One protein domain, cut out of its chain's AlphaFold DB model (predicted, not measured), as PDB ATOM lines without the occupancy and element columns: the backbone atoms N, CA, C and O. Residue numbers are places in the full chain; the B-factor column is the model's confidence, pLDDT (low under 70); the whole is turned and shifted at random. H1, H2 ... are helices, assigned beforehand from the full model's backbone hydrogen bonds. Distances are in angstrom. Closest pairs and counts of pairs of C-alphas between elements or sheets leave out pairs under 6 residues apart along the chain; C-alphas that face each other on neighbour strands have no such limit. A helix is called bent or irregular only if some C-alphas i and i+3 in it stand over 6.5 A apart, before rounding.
ATOM      1  N   ARG A  34     163.574 185.846 101.767       76.56
ATOM      2  CA  ARG A  34     163.566 186.644 100.537       76.56
ATOM      3  C   ARG A  34     164.845 186.466  99.715       76.56
ATOM      4  O   ARG A  34     164.758 186.467  98.487       76.56
ATOM      5  N   LEU A  35     166.001 186.257 100.355       82.31
ATOM      6  CA  LEU A  35     167.245 185.903  99.659       82.31
ATOM      7  C   LEU A  35     167.192 184.486  99.091       82.31
ATOM      8  O   LEU A  35     167.613 184.285  97.955       82.31
ATOM      9  N   SER A  36     166.628 183.518  99.816       83.44
ATOM     10  CA  SER A  36     166.451 182.162  99.278       83.44
ATOM     11  C   SER A  36     165.531 182.168  98.050       83.44
ATOM     12  O   SER A  36     165.842 181.558  97.027       83.44
ATOM     13  N   THR A  37     164.461 182.969  98.083       85.25
ATOM     14  CA  THR A  37     163.603 183.211  96.914       85.25
ATOM     15  C   THR A  37     164.382 183.852  95.759       85.25
ATOM     16  O   THR A  37     164.207 183.462  94.603       85.25
ATOM     17  N   ALA A  38     165.258 184.821  96.038       86.56
ATOM     18  CA  ALA A  38     166.106 185.438  95.017       86.56
ATOM     19  C   ALA A  38     167.055 184.416  94.368       86.56
ATOM     20  O   ALA A  38     167.132 184.357  93.140       86.56
ATOM     21  N   ARG A  39     167.699 183.559  95.168       87.44
ATOM     22  CA  ARG A  39     168.554 182.460  94.692       87.44
ATOM     23  C   ARG A  39     167.788 181.465  93.828       87.44
ATOM     24  O   ARG A  39     168.265 181.112  92.753       87.44
ATOM     25  N   TYR A  40     166.573 181.098  94.229       87.88
ATOM     26  CA  TYR A  40     165.699 180.242  93.428       87.88
ATOM     27  C   TYR A  40     165.429 180.838  92.039       87.88
ATOM     28  O   TYR A  40     165.595 180.162  91.023       87.88
ATOM     29  N   TRP A  41     165.062 182.122  91.964       86.19
ATOM     30  CA  TRP A  41     164.835 182.777  90.673       86.19
ATOM     31  C   TRP A  41     166.123 182.897  89.853       86.19
ATOM     32  O   TRP A  41     166.090 182.663  88.649       86.19
ATOM     33  N   ALA A  42     167.263 183.186  90.482       86.81
ATOM     34  CA  ALA A  42     168.557 183.201  89.801       86.81
ATOM     35  C   ALA A  42     168.903 181.836  89.187       86.81
ATOM     36  O   ALA A  42     169.296 181.767  88.024       86.81
ATOM     37  N   GLN A  43     168.698 180.750  89.931       88.38
ATOM     38  CA  GLN A  43     168.901 179.391  89.435       88.38
ATOM     39  C   GLN A  43     167.960 179.076  88.269       88.38
ATOM     40  O   GLN A  43     168.402 178.562  87.248       88.38
ATOM     41  N   LYS A  44     166.676 179.447  88.371       85.88
ATOM     42  CA  LYS A  44     165.720 179.274  87.269       85.88
ATOM     43  C   LYS A  44     166.120 180.051  86.020       85.88
ATOM     44  O   LYS A  44     165.950 179.530  84.926       85.88
ATOM     45  N   ALA A  45     166.668 181.256  86.164       84.44
ATOM     46  CA  ALA A  45     167.205 181.989  85.024       84.44
ATOM     47  C   ALA A  45     168.402 181.273  84.385       84.44
ATOM     48  O   ALA A  45     168.438 181.173  83.167       84.44
ATOM     49  N   LYS A  46     169.330 180.724  85.184       84.62
ATOM     50  CA  LYS A  46     170.470 179.944  84.669       84.62
ATOM     51  C   LYS A  46     170.006 178.716  83.877       84.62
ATOM     52  O   LYS A  46     170.457 178.513  82.759       84.62
ATOM     53  N   SER A  47     169.022 177.966  84.380       82.81
ATOM     54  CA  SER A  47     168.431 176.837  83.636       82.81
ATOM     55  C   SER A  47     167.713 177.270  82.350       82.81
ATOM     56  O   SER A  47     167.564 176.491  81.411       82.81
ATOM     57  N   ALA A  93     152.895 180.816  50.466       91.88
ATOM     58  CA  ALA A  93     151.980 180.685  49.331       91.88
ATOM     59  C   ALA A  93     152.708 180.249  48.047       91.88
ATOM     60  O   ALA A  93     152.167 179.470  47.265       91.88
ATOM     61  N   ILE A  94     153.942 180.716  47.833       91.00
ATOM     62  CA  ILE A  94     154.783 180.284  46.708       91.00
ATOM     63  C   ILE A  94     155.149 178.802  46.854       91.00
ATOM     64  O   ILE A  94     155.035 178.067  45.876       91.00
ATOM     65  N   ALA A  95     155.519 178.344  48.054       91.38
ATOM     66  CA  ALA A  95     155.791 176.931  48.324       91.38
ATOM     67  C   ALA A  95     154.568 176.060  48.000       91.38
ATOM     68  O   ALA A  95     154.688 175.094  47.251       91.38
ATOM     69  N   ASP A  96     153.378 176.451  48.467       93.00
ATOM     70  CA  ASP A  96     152.127 175.736  48.186       93.00
ATOM     71  C   ASP A  96     151.809 175.672  46.686       93.00
ATOM     72  O   ASP A  96     151.361 174.638  46.179       93.00
ATOM     73  N   ILE A  97     152.035 176.773  45.961       93.62
ATOM     74  CA  ILE A  97     151.855 176.820  44.508       93.62
ATOM     75  C   ILE A  97     152.858 175.888  43.826       93.62
ATOM     76  O   ILE A  97     152.463 175.123  42.948       93.62
ATOM     77  N   LEU A  98     154.133 175.915  44.216       92.75
ATOM     78  CA  LEU A  98     155.173 175.068  43.626       92.75
ATOM     79  C   LEU A  98     154.897 173.581  43.864       92.75
ATOM     80  O   LEU A  98     154.983 172.802  42.916       92.75
ATOM     81  N   THR A  99     154.459 173.201  45.066       91.88
ATOM     82  CA  THR A  99     154.079 171.817  45.387       91.88
ATOM     83  C   THR A  99     152.901 171.336  44.537       91.88
ATOM     84  O   THR A  99     152.890 170.190  44.096       91.88
ATOM     85  N   LYS A 100     151.916 172.203  44.261       92.75
ATOM     86  CA  LYS A 100     150.727 171.850  43.460       92.75
ATOM     87  C   LYS A 100     150.977 171.867  41.954       92.75
ATOM     88  O   LYS A 100     150.388 171.074  41.231       92.75
ATOM     89  N   THR A 101     151.795 172.801  41.471       92.81
ATOM     90  CA  THR A 101     151.961 173.053  40.029       92.81
ATOM     91  C   THR A 101     153.157 172.335  39.423       92.81
ATOM     92  O   THR A 101     153.122 171.998  38.241       92.81
ATOM     93  N   LYS A 102     154.226 172.115  40.197       90.75
ATOM     94  CA  LYS A 102     155.481 171.515  39.723       90.75
ATOM     95  C   LYS A 102     156.079 170.547  40.757       90.75
ATOM     96  O   LYS A 102     157.226 170.749  41.163       90.75
ATOM     97  N   PRO A 103     155.352 169.483  41.146       88.44
ATOM     98  CA  PRO A 103     155.835 168.529  42.146       88.44
ATOM     99  C   PRO A 103     157.113 167.801  41.705       88.44
ATOM    100  O   PRO A 103     157.986 167.564  42.533       88.44
ATOM    101  N   ASP A 104     157.266 167.519  40.408       92.44
ATOM    102  CA  ASP A 104     158.386 166.728  39.872       92.44
ATOM    103  C   ASP A 104     159.600 167.574  39.460       92.44
ATOM    104  O   ASP A 104     160.591 167.051  38.951       92.44
ATOM    105  N   CYS A 105     159.543 168.900  39.626       94.06
ATOM    106  CA  CYS A 105     160.627 169.780  39.204       94.06
ATOM    107  C   CYS A 105     161.726 169.844  40.282       94.06
ATOM    108  O   CYS A 105     161.466 170.374  41.366       94.06
ATOM    109  N   PRO A 106     162.980 169.437  39.986       92.69
ATOM    110  CA  PRO A 106     164.062 169.454  40.975       92.69
ATOM    111  C   PRO A 106     164.349 170.853  41.532       92.69
ATOM    112  O   PRO A 106     164.646 171.013  42.710       92.69
ATOM    113  N   HIS A 107     164.207 171.887  40.698       91.75
ATOM    114  CA  HIS A 107     164.403 173.277  41.114       91.75
ATOM    115  C   HIS A 107     163.300 173.756  42.065       91.75
ATOM    116  O   HIS A 107     163.585 174.482  43.013       91.75
ATOM    117  N   ALA A 108     162.048 173.340  41.834       91.50
ATOM    118  CA  ALA A 108     160.936 173.673  42.718       91.50
ATOM    119  C   ALA A 108     161.101 172.986  44.080       91.50
ATOM    120  O   ALA A 108     160.975 173.637  45.113       91.50
ATOM    121  N   GLN A 109     161.473 171.702  44.083       93.44
ATOM    122  CA  GLN A 109     161.743 170.948  45.308       93.44
ATOM    123  C   GLN A 109     162.913 171.534  46.106       93.44
ATOM    124  O   GLN A 109     162.790 171.724  47.315       93.44
ATOM    125  N   ALA A 110     164.020 171.879  45.440       93.19
ATOM    126  CA  ALA A 110     165.165 172.512  46.091       93.19
ATOM    127  C   ALA A 110     164.786 173.855  46.736       93.19
ATOM    128  O   ALA A 110     165.213 174.150  47.851       93.19
ATOM    129  N   TRP A 111     163.950 174.651  46.063       94.81
ATOM    130  CA  TRP A 111     163.462 175.916  46.609       94.81
ATOM    131  C   TRP A 111     162.559 175.709  47.834       94.81
ATOM    132  O   TRP A 111     162.756 176.378  48.848       94.81
ATOM    133  N   ILE A 112     161.619 174.758  47.777       91.94
ATOM    134  CA  ILE A 112     160.731 174.425  48.905       91.94
ATOM    135  C   ILE A 112     161.558 173.986  50.119       91.94
ATOM    136  O   ILE A 112     161.370 174.520  51.210       91.94
ATOM    137  N   GLN A 113     162.531 173.090  49.927       91.75
ATOM    138  CA  GLN A 113     163.413 172.629  51.004       91.75
ATOM    139  C   GLN A 113     164.239 173.770  51.608       91.75
ATOM    140  O   GLN A 113     164.365 173.869  52.828       91.75
ATOM    141  N   ALA A 114     164.788 174.657  50.776       91.00
ATOM    142  CA  ALA A 114     165.527 175.819  51.260       91.00
ATOM    143  C   ALA A 114     164.636 176.748  52.104       91.00
ATOM    144  O   ALA A 114     165.050 177.195  53.177       91.00
ATOM    145  N   HIS A 115     163.398 176.989  51.661       92.25
ATOM    146  CA  HIS A 115     162.418 177.785  52.402       92.25
ATOM    147  C   HIS A 115     162.042 177.135  53.743       92.25
ATOM    148  O   HIS A 115     161.986 177.817  54.768       92.25
ATOM    149  N   GLU A 116     161.865 175.814  53.788       90.69
ATOM    150  CA  GLU A 116     161.608 175.073  55.031       90.69
ATOM    151  C   GLU A 116     162.772 175.167  56.026       90.69
ATOM    152  O   GLU A 116     162.552 175.398  57.219       90.69
ATOM    153  N   ILE A 117     164.014 175.042  55.548       90.62
ATOM    154  CA  ILE A 117     165.215 175.200  56.380       90.62
ATOM    155  C   ILE A 117     165.275 176.617  56.950       90.62
ATOM    156  O   ILE A 117     165.457 176.787  58.158       90.62
ATOM    157  N   GLN A 118     165.066 177.631  56.109       87.94
ATOM    158  CA  GLN A 118     165.054 179.028  56.534       87.94
ATOM    159  C   GLN A 118     163.960 179.288  57.578       87.94
ATOM    160  O   GLN A 118     164.207 179.941  58.593       87.94
ATOM    161  N   LYS A 119     162.760 178.736  57.377       90.12
ATOM    162  CA  LYS A 119     161.645 178.827  58.328       90.12
ATOM    163  C   LYS A 119     161.991 178.175  59.665       90.12
ATOM    164  O   LYS A 119     161.757 178.771  60.716       90.12
ATOM    165  N   ALA A 120     162.588 176.986  59.642       85.44
ATOM    166  CA  ALA A 120     163.022 176.289  60.849       85.44
ATOM    167  C   ALA A 120     164.122 177.061  61.596       85.44
ATOM    168  O   ALA A 120     164.104 177.139  62.827       85.44
ATOM    169  N   GLU A 121     165.067 177.665  60.876       87.31
ATOM    170  CA  GLU A 121     166.109 178.505  61.466       87.31
ATOM    171  C   GLU A 121     165.516 179.763  62.110       87.31
ATOM    172  O   GLU A 121     165.849 180.090  63.252       87.31
ATOM    173  N   GLN A 122     164.587 180.427  61.425       84.69
ATOM    174  CA  GLN A 122     163.900 181.605  61.942       84.69
ATOM    175  C   GLN A 122     163.126 181.287  63.228       84.69
ATOM    176  O   GLN A 122     163.278 181.980  64.233       84.69
ATOM    177  N   GLN A 123     162.386 180.176  63.260       87.19
ATOM    178  CA  GLN A 123     161.692 179.725  64.470       87.19
ATOM    179  C   GLN A 123     162.660 179.408  65.617       87.19
ATOM    180  O   GLN A 123     162.370 179.699  66.781       87.19
ATOM    181  N   ARG A 124     163.834 178.828  65.324       82.50
ATOM    182  CA  ARG A 124     164.879 178.599  66.335       82.50
ATOM    183  C   ARG A 124     165.416 179.915  66.896       82.50
ATOM    184  O   ARG A 124     165.591 180.007  68.115       82.50
ATOM    185  N   LYS A 125     165.644 180.921  66.047       82.62
ATOM    186  CA  LYS A 125     166.070 182.268  66.464       82.62
ATOM    187  C   LYS A 125     165.022 182.919  67.360       82.62
ATOM    188  O   LYS A 125     165.344 183.287  68.485       82.62
ATOM    189  N   GLU A 126     163.763 182.947  66.933       85.81
ATOM    190  CA  GLU A 126     162.651 183.516  67.706       85.81
ATOM    191  C   GLU A 126     162.464 182.815  69.054       85.81
ATOM    192  O   GLU A 126     162.329 183.462  70.095       85.81
ATOM    193  N   ARG A 127     162.532 181.479  69.075       84.06
ATOM    194  CA  ARG A 127     162.464 180.701  70.316       84.06
ATOM    195  C   ARG A 127     163.610 181.054  71.262       84.06
ATOM    196  O   ARG A 127     163.383 181.195  72.465       84.06
ATOM    197  N   THR A 128     164.823 181.191  70.737       83.31
ATOM    198  CA  THR A 128     166.010 181.552  71.527       83.31
ATOM    199  C   THR A 128     165.896 182.977  72.060       83.31
ATOM    200  O   THR A 128     166.148 183.221  73.238       83.31
ATOM    201  N   GLU A 129     165.416 183.914  71.247       86.94
ATOM    202  CA  GLU A 129     165.192 185.299  71.655       86.94
ATOM    203  C   GLU A 129     164.137 185.398  72.769       86.94
ATOM    204  O   GLU A 129     164.351 186.063  73.786       86.94
ATOM    205  N   LEU A 130     163.008 184.697  72.622       87.00
ATOM    206  CA  LEU A 130     161.972 184.622  73.654       87.00
ATOM    207  C   LEU A 130     162.523 184.031  74.948       87.00
ATOM    208  O   LEU A 130     162.275 184.564  76.031       87.00
ATOM    209  N   ARG A 131     163.310 182.963  74.843       82.75
ATOM    210  CA  ARG A 131     163.964 182.330  75.984       82.75
ATOM    211  C   ARG A 131     164.886 183.304  76.721       82.75
ATOM    212  O   ARG A 131     164.748 183.463  77.934       82.75
ATOM    213  N   ASN A 132     165.724 184.028  75.987       84.94
ATOM    214  CA  ASN A 132     166.617 185.048  76.534       84.94
ATOM    215  C   ASN A 132     165.832 186.186  77.206       84.94
ATOM    216  O   ASN A 132     166.187 186.629  78.301       84.94
ATOM    217  N   LYS A 133     164.722 186.634  76.602       88.50
ATOM    218  CA  LYS A 133     163.822 187.639  77.197       88.50
ATOM    219  C   LYS A 133     163.236 187.157  78.523       88.50
ATOM    220  O   LYS A 133     163.190 187.929  79.484       88.50
ATOM    221  N   VAL A 134     162.799 185.900  78.603       87.88
ATOM    222  CA  VAL A 134     162.273 185.324  79.850       87.88
ATOM    223  C   VAL A 134     163.382 185.209  80.894       87.88
ATOM    224  O   VAL A 134     163.179 185.653  82.024       87.88
ATOM    225  N   ALA A 135     164.562 184.703  80.528       86.50
ATOM    226  CA  ALA A 135     165.702 184.596  81.435       86.50
ATOM    227  C   ALA A 135     166.072 185.963  82.037       86.50
ATOM    228  O   ALA A 135     166.180 186.079  83.259       86.50
ATOM    229  N   ARG A 136     166.142 187.027  81.219       87.88
ATOM    230  CA  ARG A 136     166.354 188.410  81.693       87.88
ATOM    231  C   ARG A 136     165.306 188.829  82.724       87.88
ATOM    232  O   ARG A 136     165.666 189.205  83.836       87.88
ATOM    233  N   ARG A 137     164.014 188.670  82.413       89.31
ATOM    234  CA  ARG A 137     162.917 189.024  83.339       89.31
ATOM    235  C   ARG A 137     163.005 188.266  84.663       89.31
ATOM    236  O   ARG A 137     162.712 188.827  85.722       89.31
ATOM    237  N   VAL A 138     163.396 186.995  84.618       88.75
ATOM    238  CA  VAL A 138     163.567 186.168  85.814       88.75
ATOM    239  C   VAL A 138     164.763 186.647  86.648       88.75
ATOM    240  O   VAL A 138     164.625 186.775  87.867       88.75
ATOM    241  N   ARG A 139     165.897 187.004  86.025       88.12
ATOM    242  CA  ARG A 139     167.042 187.617  86.731       88.12
ATOM    243  C   ARG A 139     166.661 188.950  87.369       88.12
ATOM    244  O   ARG A 139     166.988 189.180  88.530       88.12
ATOM    245  N   ASP A 140     165.911 189.799  86.675       88.31
ATOM    246  CA  ASP A 140     165.457 191.083  87.224       88.31
ATOM    247  C   ASP A 140     164.549 190.886  88.440       88.31
ATOM    248  O   ASP A 140     164.637 191.618  89.431       88.31
ATOM    249  N   LYS A 141     163.694 189.859  88.407       88.31
ATOM    250  CA  LYS A 141     162.881 189.461  89.561       88.31
ATOM    251  C   LYS A 141     163.759 189.003  90.727       88.31
ATOM    252  O   LYS A 141     163.502 189.419  91.857       88.31
ATOM    253  N   ALA A 142     164.807 188.222  90.460       88.00
ATOM    254  CA  ALA A 142     165.782 187.802  91.464       88.00
ATOM    255  C   ALA A 142     166.490 189.008  92.109       88.00
ATOM    256  O   ALA A 142     166.532 189.124  93.332       88.00
ATOM    257  N   ARG A 143     166.943 189.976  91.301       86.94
ATOM    258  CA  ARG A 143     167.557 191.227  91.781       86.94
ATOM    259  C   ARG A 143     166.608 192.042  92.649       86.94
ATOM    260  O   ARG A 143     166.995 192.513  93.715       86.94
ATOM    261  N   LYS A 144     165.355 192.209  92.212       88.44
ATOM    262  CA  LYS A 144     164.323 192.921  92.981       88.44
ATOM    263  C   LYS A 144     164.026 192.219  94.306       88.44
ATOM    264  O   LYS A 144     163.856 192.903  95.310       88.44
ATOM    265  N   ALA A 145     163.982 190.887  94.324       86.50
ATOM    266  CA  ALA A 145     163.779 190.108  95.544       86.50
ATOM    267  C   ALA A 145     164.959 190.253  96.518       86.50
ATOM    268  O   ALA A 145     164.732 190.499  97.699       86.50
ATOM    269  N   ALA A 146     166.198 190.201  96.021       87.31
ATOM    270  CA  ALA A 146     167.393 190.401  96.838       87.31
ATOM    271  C   ALA A 146     167.463 191.814  97.432       87.31
ATOM    272  O   ALA A 146     167.671 191.966  98.631       87.31
ATOM    273  N   LYS A 147     167.185 192.857  96.636       86.56
ATOM    274  CA  LYS A 147     167.147 194.251  97.120       86.56
ATOM    275  C   LYS A 147     166.057 194.507  98.169       86.56
ATOM    276  O   LYS A 147     166.206 195.407  98.983       86.56
ATOM    277  N   LYS A 148     164.959 193.745  98.130       86.56
ATOM    278  CA  LYS A 148     163.850 193.813  99.100       86.56
ATOM    279  C   LYS A 148     164.009 192.831 100.266       86.56
ATOM    280  O   LYS A 148     163.087 192.700 101.072       86.56
ATOM    281  N   SER A 149     165.106 192.081 100.315       83.50
ATOM    282  CA  SER A 149     165.369 191.167 101.421       83.50
ATOM    283  C   SER A 149     165.852 191.940 102.644       83.50
ATOM    284  O   SER A 149     166.580 192.919 102.508       83.50
ATOM    285  N   ASP A 150     165.479 191.475 103.836       81.62
ATOM    286  CA  ASP A 150     165.981 192.026 105.106       81.62
ATOM    287  C   ASP A 150     167.358 191.427 105.463       81.62
ATOM    288  O   ASP A 150     167.702 191.255 106.630       81.62
ATOM    289  N   ALA A 151     168.113 190.999 104.449       82.12
ATOM    290  CA  ALA A 151     169.428 190.404 104.600       82.12
ATOM    291  C   ALA A 151     170.510 191.476 104.766       82.12
ATOM    292  O   ALA A 151     170.290 192.665 104.513       82.12
ATOM    293  N   SER A 152     171.709 191.061 105.172       84.00
ATOM    294  CA  SER A 152     172.822 191.998 105.298       84.00
ATOM    295  C   SER A 152     173.170 192.600 103.936       84.00
ATOM    296  O   SER A 152     173.204 191.905 102.921       84.00
ATOM    297  N   LYS A 153     173.521 193.894 103.906       83.06
ATOM    298  CA  LYS A 153     173.994 194.566 102.678       83.06
ATOM    299  C   LYS A 153     175.160 193.819 102.018       83.06
ATOM    300  O   LYS A 153     175.289 193.868 100.799       83.06
ATOM    301  N   ARG A 154     175.992 193.124 102.810       83.88
ATOM    302  CA  ARG A 154     177.083 192.278 102.298       83.88
ATOM    303  C   ARG A 154     176.548 191.089 101.499       83.88
ATOM    304  O   ARG A 154     176.946 190.929 100.355       83.88
ATOM    305  N   GLU A 155     175.595 190.343 102.056       82.94
ATOM    306  CA  GLU A 155     174.988 189.163 101.418       82.94
ATOM    307  C   GLU A 155     174.209 189.538 100.148       82.94
ATOM    308  O   GLU A 155     174.263 188.840  99.137       82.94
ATOM    309  N   VAL A 156     173.505 190.675 100.171       83.81
ATOM    310  CA  VAL A 156     172.793 191.183  98.989       83.81
ATOM    311  C   VAL A 156     173.776 191.582  97.888       83.81
ATOM    312  O   VAL A 156     173.540 191.263  96.725       83.81
ATOM    313  N   ASN A 157     174.875 192.261  98.229       85.19
ATOM    314  CA  ASN A 157     175.884 192.666  97.247       85.19
ATOM    315  C   ASN A 157     176.648 191.474  96.662       85.19
ATOM    316  O   ASN A 157     176.919 191.477  95.465       85.19
ATOM    317  N   GLU A 158     176.954 190.462  97.473       87.75
ATOM    318  CA  GLU A 158     177.557 189.205  97.023       87.75
ATOM    319  C   GLU A 158     176.652 188.502  96.002       87.75
ATOM    320  O   GLU A 158     177.058 188.279  94.863       87.75
ATOM    321  N   PHE A 159     175.376 188.300  96.344       85.56
ATOM    322  CA  PHE A 159     174.396 187.704  95.434       85.56
ATOM    323  C   PHE A 159     174.213 188.504  94.133       85.56
ATOM    324  O   PHE A 159     174.110 187.932  93.048       85.56
ATOM    325  N   LEU A 160     174.151 189.836  94.215       85.38
ATOM    326  CA  LEU A 160     174.043 190.683  93.025       85.38
ATOM    327  C   LEU A 160     175.317 190.644  92.168       85.38
ATOM    328  O   LEU A 160     175.211 190.800  90.953       85.38
ATOM    329  N   GLY A 161     176.486 190.431  92.780       83.50
ATOM    330  CA  GLY A 161     177.769 190.271  92.098       83.50
ATOM    331  C   GLY A 161     177.888 188.959  91.318       83.50
ATOM    332  O   GLY A 161     178.521 188.940  90.267       83.50
ATOM    333  N   GLU A 162     177.233 187.890  91.779       83.44
ATOM    334  CA  GLU A 162     177.164 186.602  91.068       83.44
ATOM    335  C   GLU A 162     176.247 186.623  89.834       83.44
ATOM    336  O   GLU A 162     176.316 185.734  88.979       83.44
ATOM    337  N   LEU A 163     175.347 187.604  89.736       80.69
ATOM    338  CA  LEU A 163     174.438 187.728  88.602       80.69
ATOM    339  C   LEU A 163     175.123 188.462  87.436       80.69
ATOM    340  O   LEU A 163     175.722 189.517  87.650       80.69
ATOM    341  N   PRO A 164     174.955 187.995  86.179       77.69
ATOM    342  CA  PRO A 164     175.417 188.730  85.001       77.69
ATOM    343  C   PRO A 164     174.884 190.160  85.033       77.69
ATOM    344  O   PRO A 164     173.701 190.331  85.342       77.69
ATOM    345  N   LYS A 165     175.716 191.172  84.740       74.00
ATOM    346  CA  LYS A 165     175.333 192.596  84.834       74.00
ATOM    347  C   LYS A 165     174.116 192.901  83.948       74.00
ATOM    348  O   LYS A 165     173.859 192.225  82.952       74.00
ATOM    349  N   GLU A 166     173.323 193.898  84.354       61.94
ATOM    350  CA  GLU A 166     172.143 194.322  83.579       61.94
ATOM    351  C   GLU A 166     172.653 194.773  82.199       61.94
ATOM    352  O   GLU A 166     173.502 195.656  82.130       61.94
ATOM    353  N   GLY A 167     172.231 194.088  81.129       57.09
ATOM    354  CA  GLY A 167     172.698 194.346  79.758       57.09
ATOM    355  C   GLY A 167     173.864 193.484  79.248       57.09
ATOM    356  O   GLY A 167     174.248 193.642  78.099       57.09
TER     357      GLY A 167
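AT A GLANCE: This is residues 34 to 47 and 93 to 167 of the 211 residues of an uncharacterized protein of Aspergillus terreus (strain NIH 2624 / FGSC A1156) (UniProt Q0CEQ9). One very long helix, H3, makes the length of a thin rod; near its last residues H1 and H4 run alongside it as a bundle of three helices, and near its first residues the short helix H2 folds back on it. Between these two groups a stretch of H3, residues 117 to 130, stands free. The printed part has 89 residues with four named helices, in the order H1, H2, H3, H4, and no named strand; the class is all helix. The whole is extended, with a radius of gyration of the C-alphas of 23.3 A and spans of 71 by 17 by 16 A.

IN THESE COORDINATES: The printed part begins with H1, residues 34 to 47, which runs 20.1 A from C-alpha 34 at (163.566, 186.644, 100.537). After the cut comes H2, residues 93 to 101, whose C-alpha 93 is at (151.980, 180.685, 49.331). H3, residues 106 to 147, is the longest helix, 61.5 A from first to last C-alpha. H4, residues 153 to 162, measures 14.4 A and ends with C-alpha 162 at (177.164, 186.602, 91.068). None of the helices is bent.

HOW THE PARTS SIT: H3 is the hub and touches the three other helices. H1 touches H3, with residues 134 to 146 of H3 alone; the closest C-alphas, those of Ala 38 and Ala 142, are 4.3 A apart. The two run opposite ways at a shallow tilt of 14 degrees. H4 touches H3, with residues 143 to 147 of H3 alone; the closest C-alphas are those of Ala 146 and Val 156, 5.9 A apart. H3 and H4 form a helical hairpin, opposite ways at a shallow tilt of 11 degrees. H1 and H4 are close but not clearly touching, with the C-alphas of Leu 35 and Val 156 closest at 7.7 A, and run the same way at 3 degrees, a shallow tilt. H1, H3 and H4 are an up and down bundle, each helix running against the one before it in the chain. H2 touches H3, with residues 108 to 115 of H3 alone; the closest C-alphas, those of Ala 95 and Ile 112, are 5.6 A apart. H2 and H3 form another helical hairpin, at a shallow tilt of 29 degrees. H2 is apart from H1 and from H4. In H1, H2, H3 and H4 every O i to N i+4 pair is within hydrogen-bond range.

THE WHOLE: The two C-alphas farthest apart are those of Asp 104 and Ser 152, at 71.6 A. Residues 48 to 92 are not printed, and C-alphas 47 and 93 are 38.2 A apart across the cut. Of the links that are printed whole, H2 to H3 and H3 to H4 are both tight. Residues 100 to 106 also stand free. The mean pLDDT of the printed part is 86.6, and residues 166 to 167 are under 70.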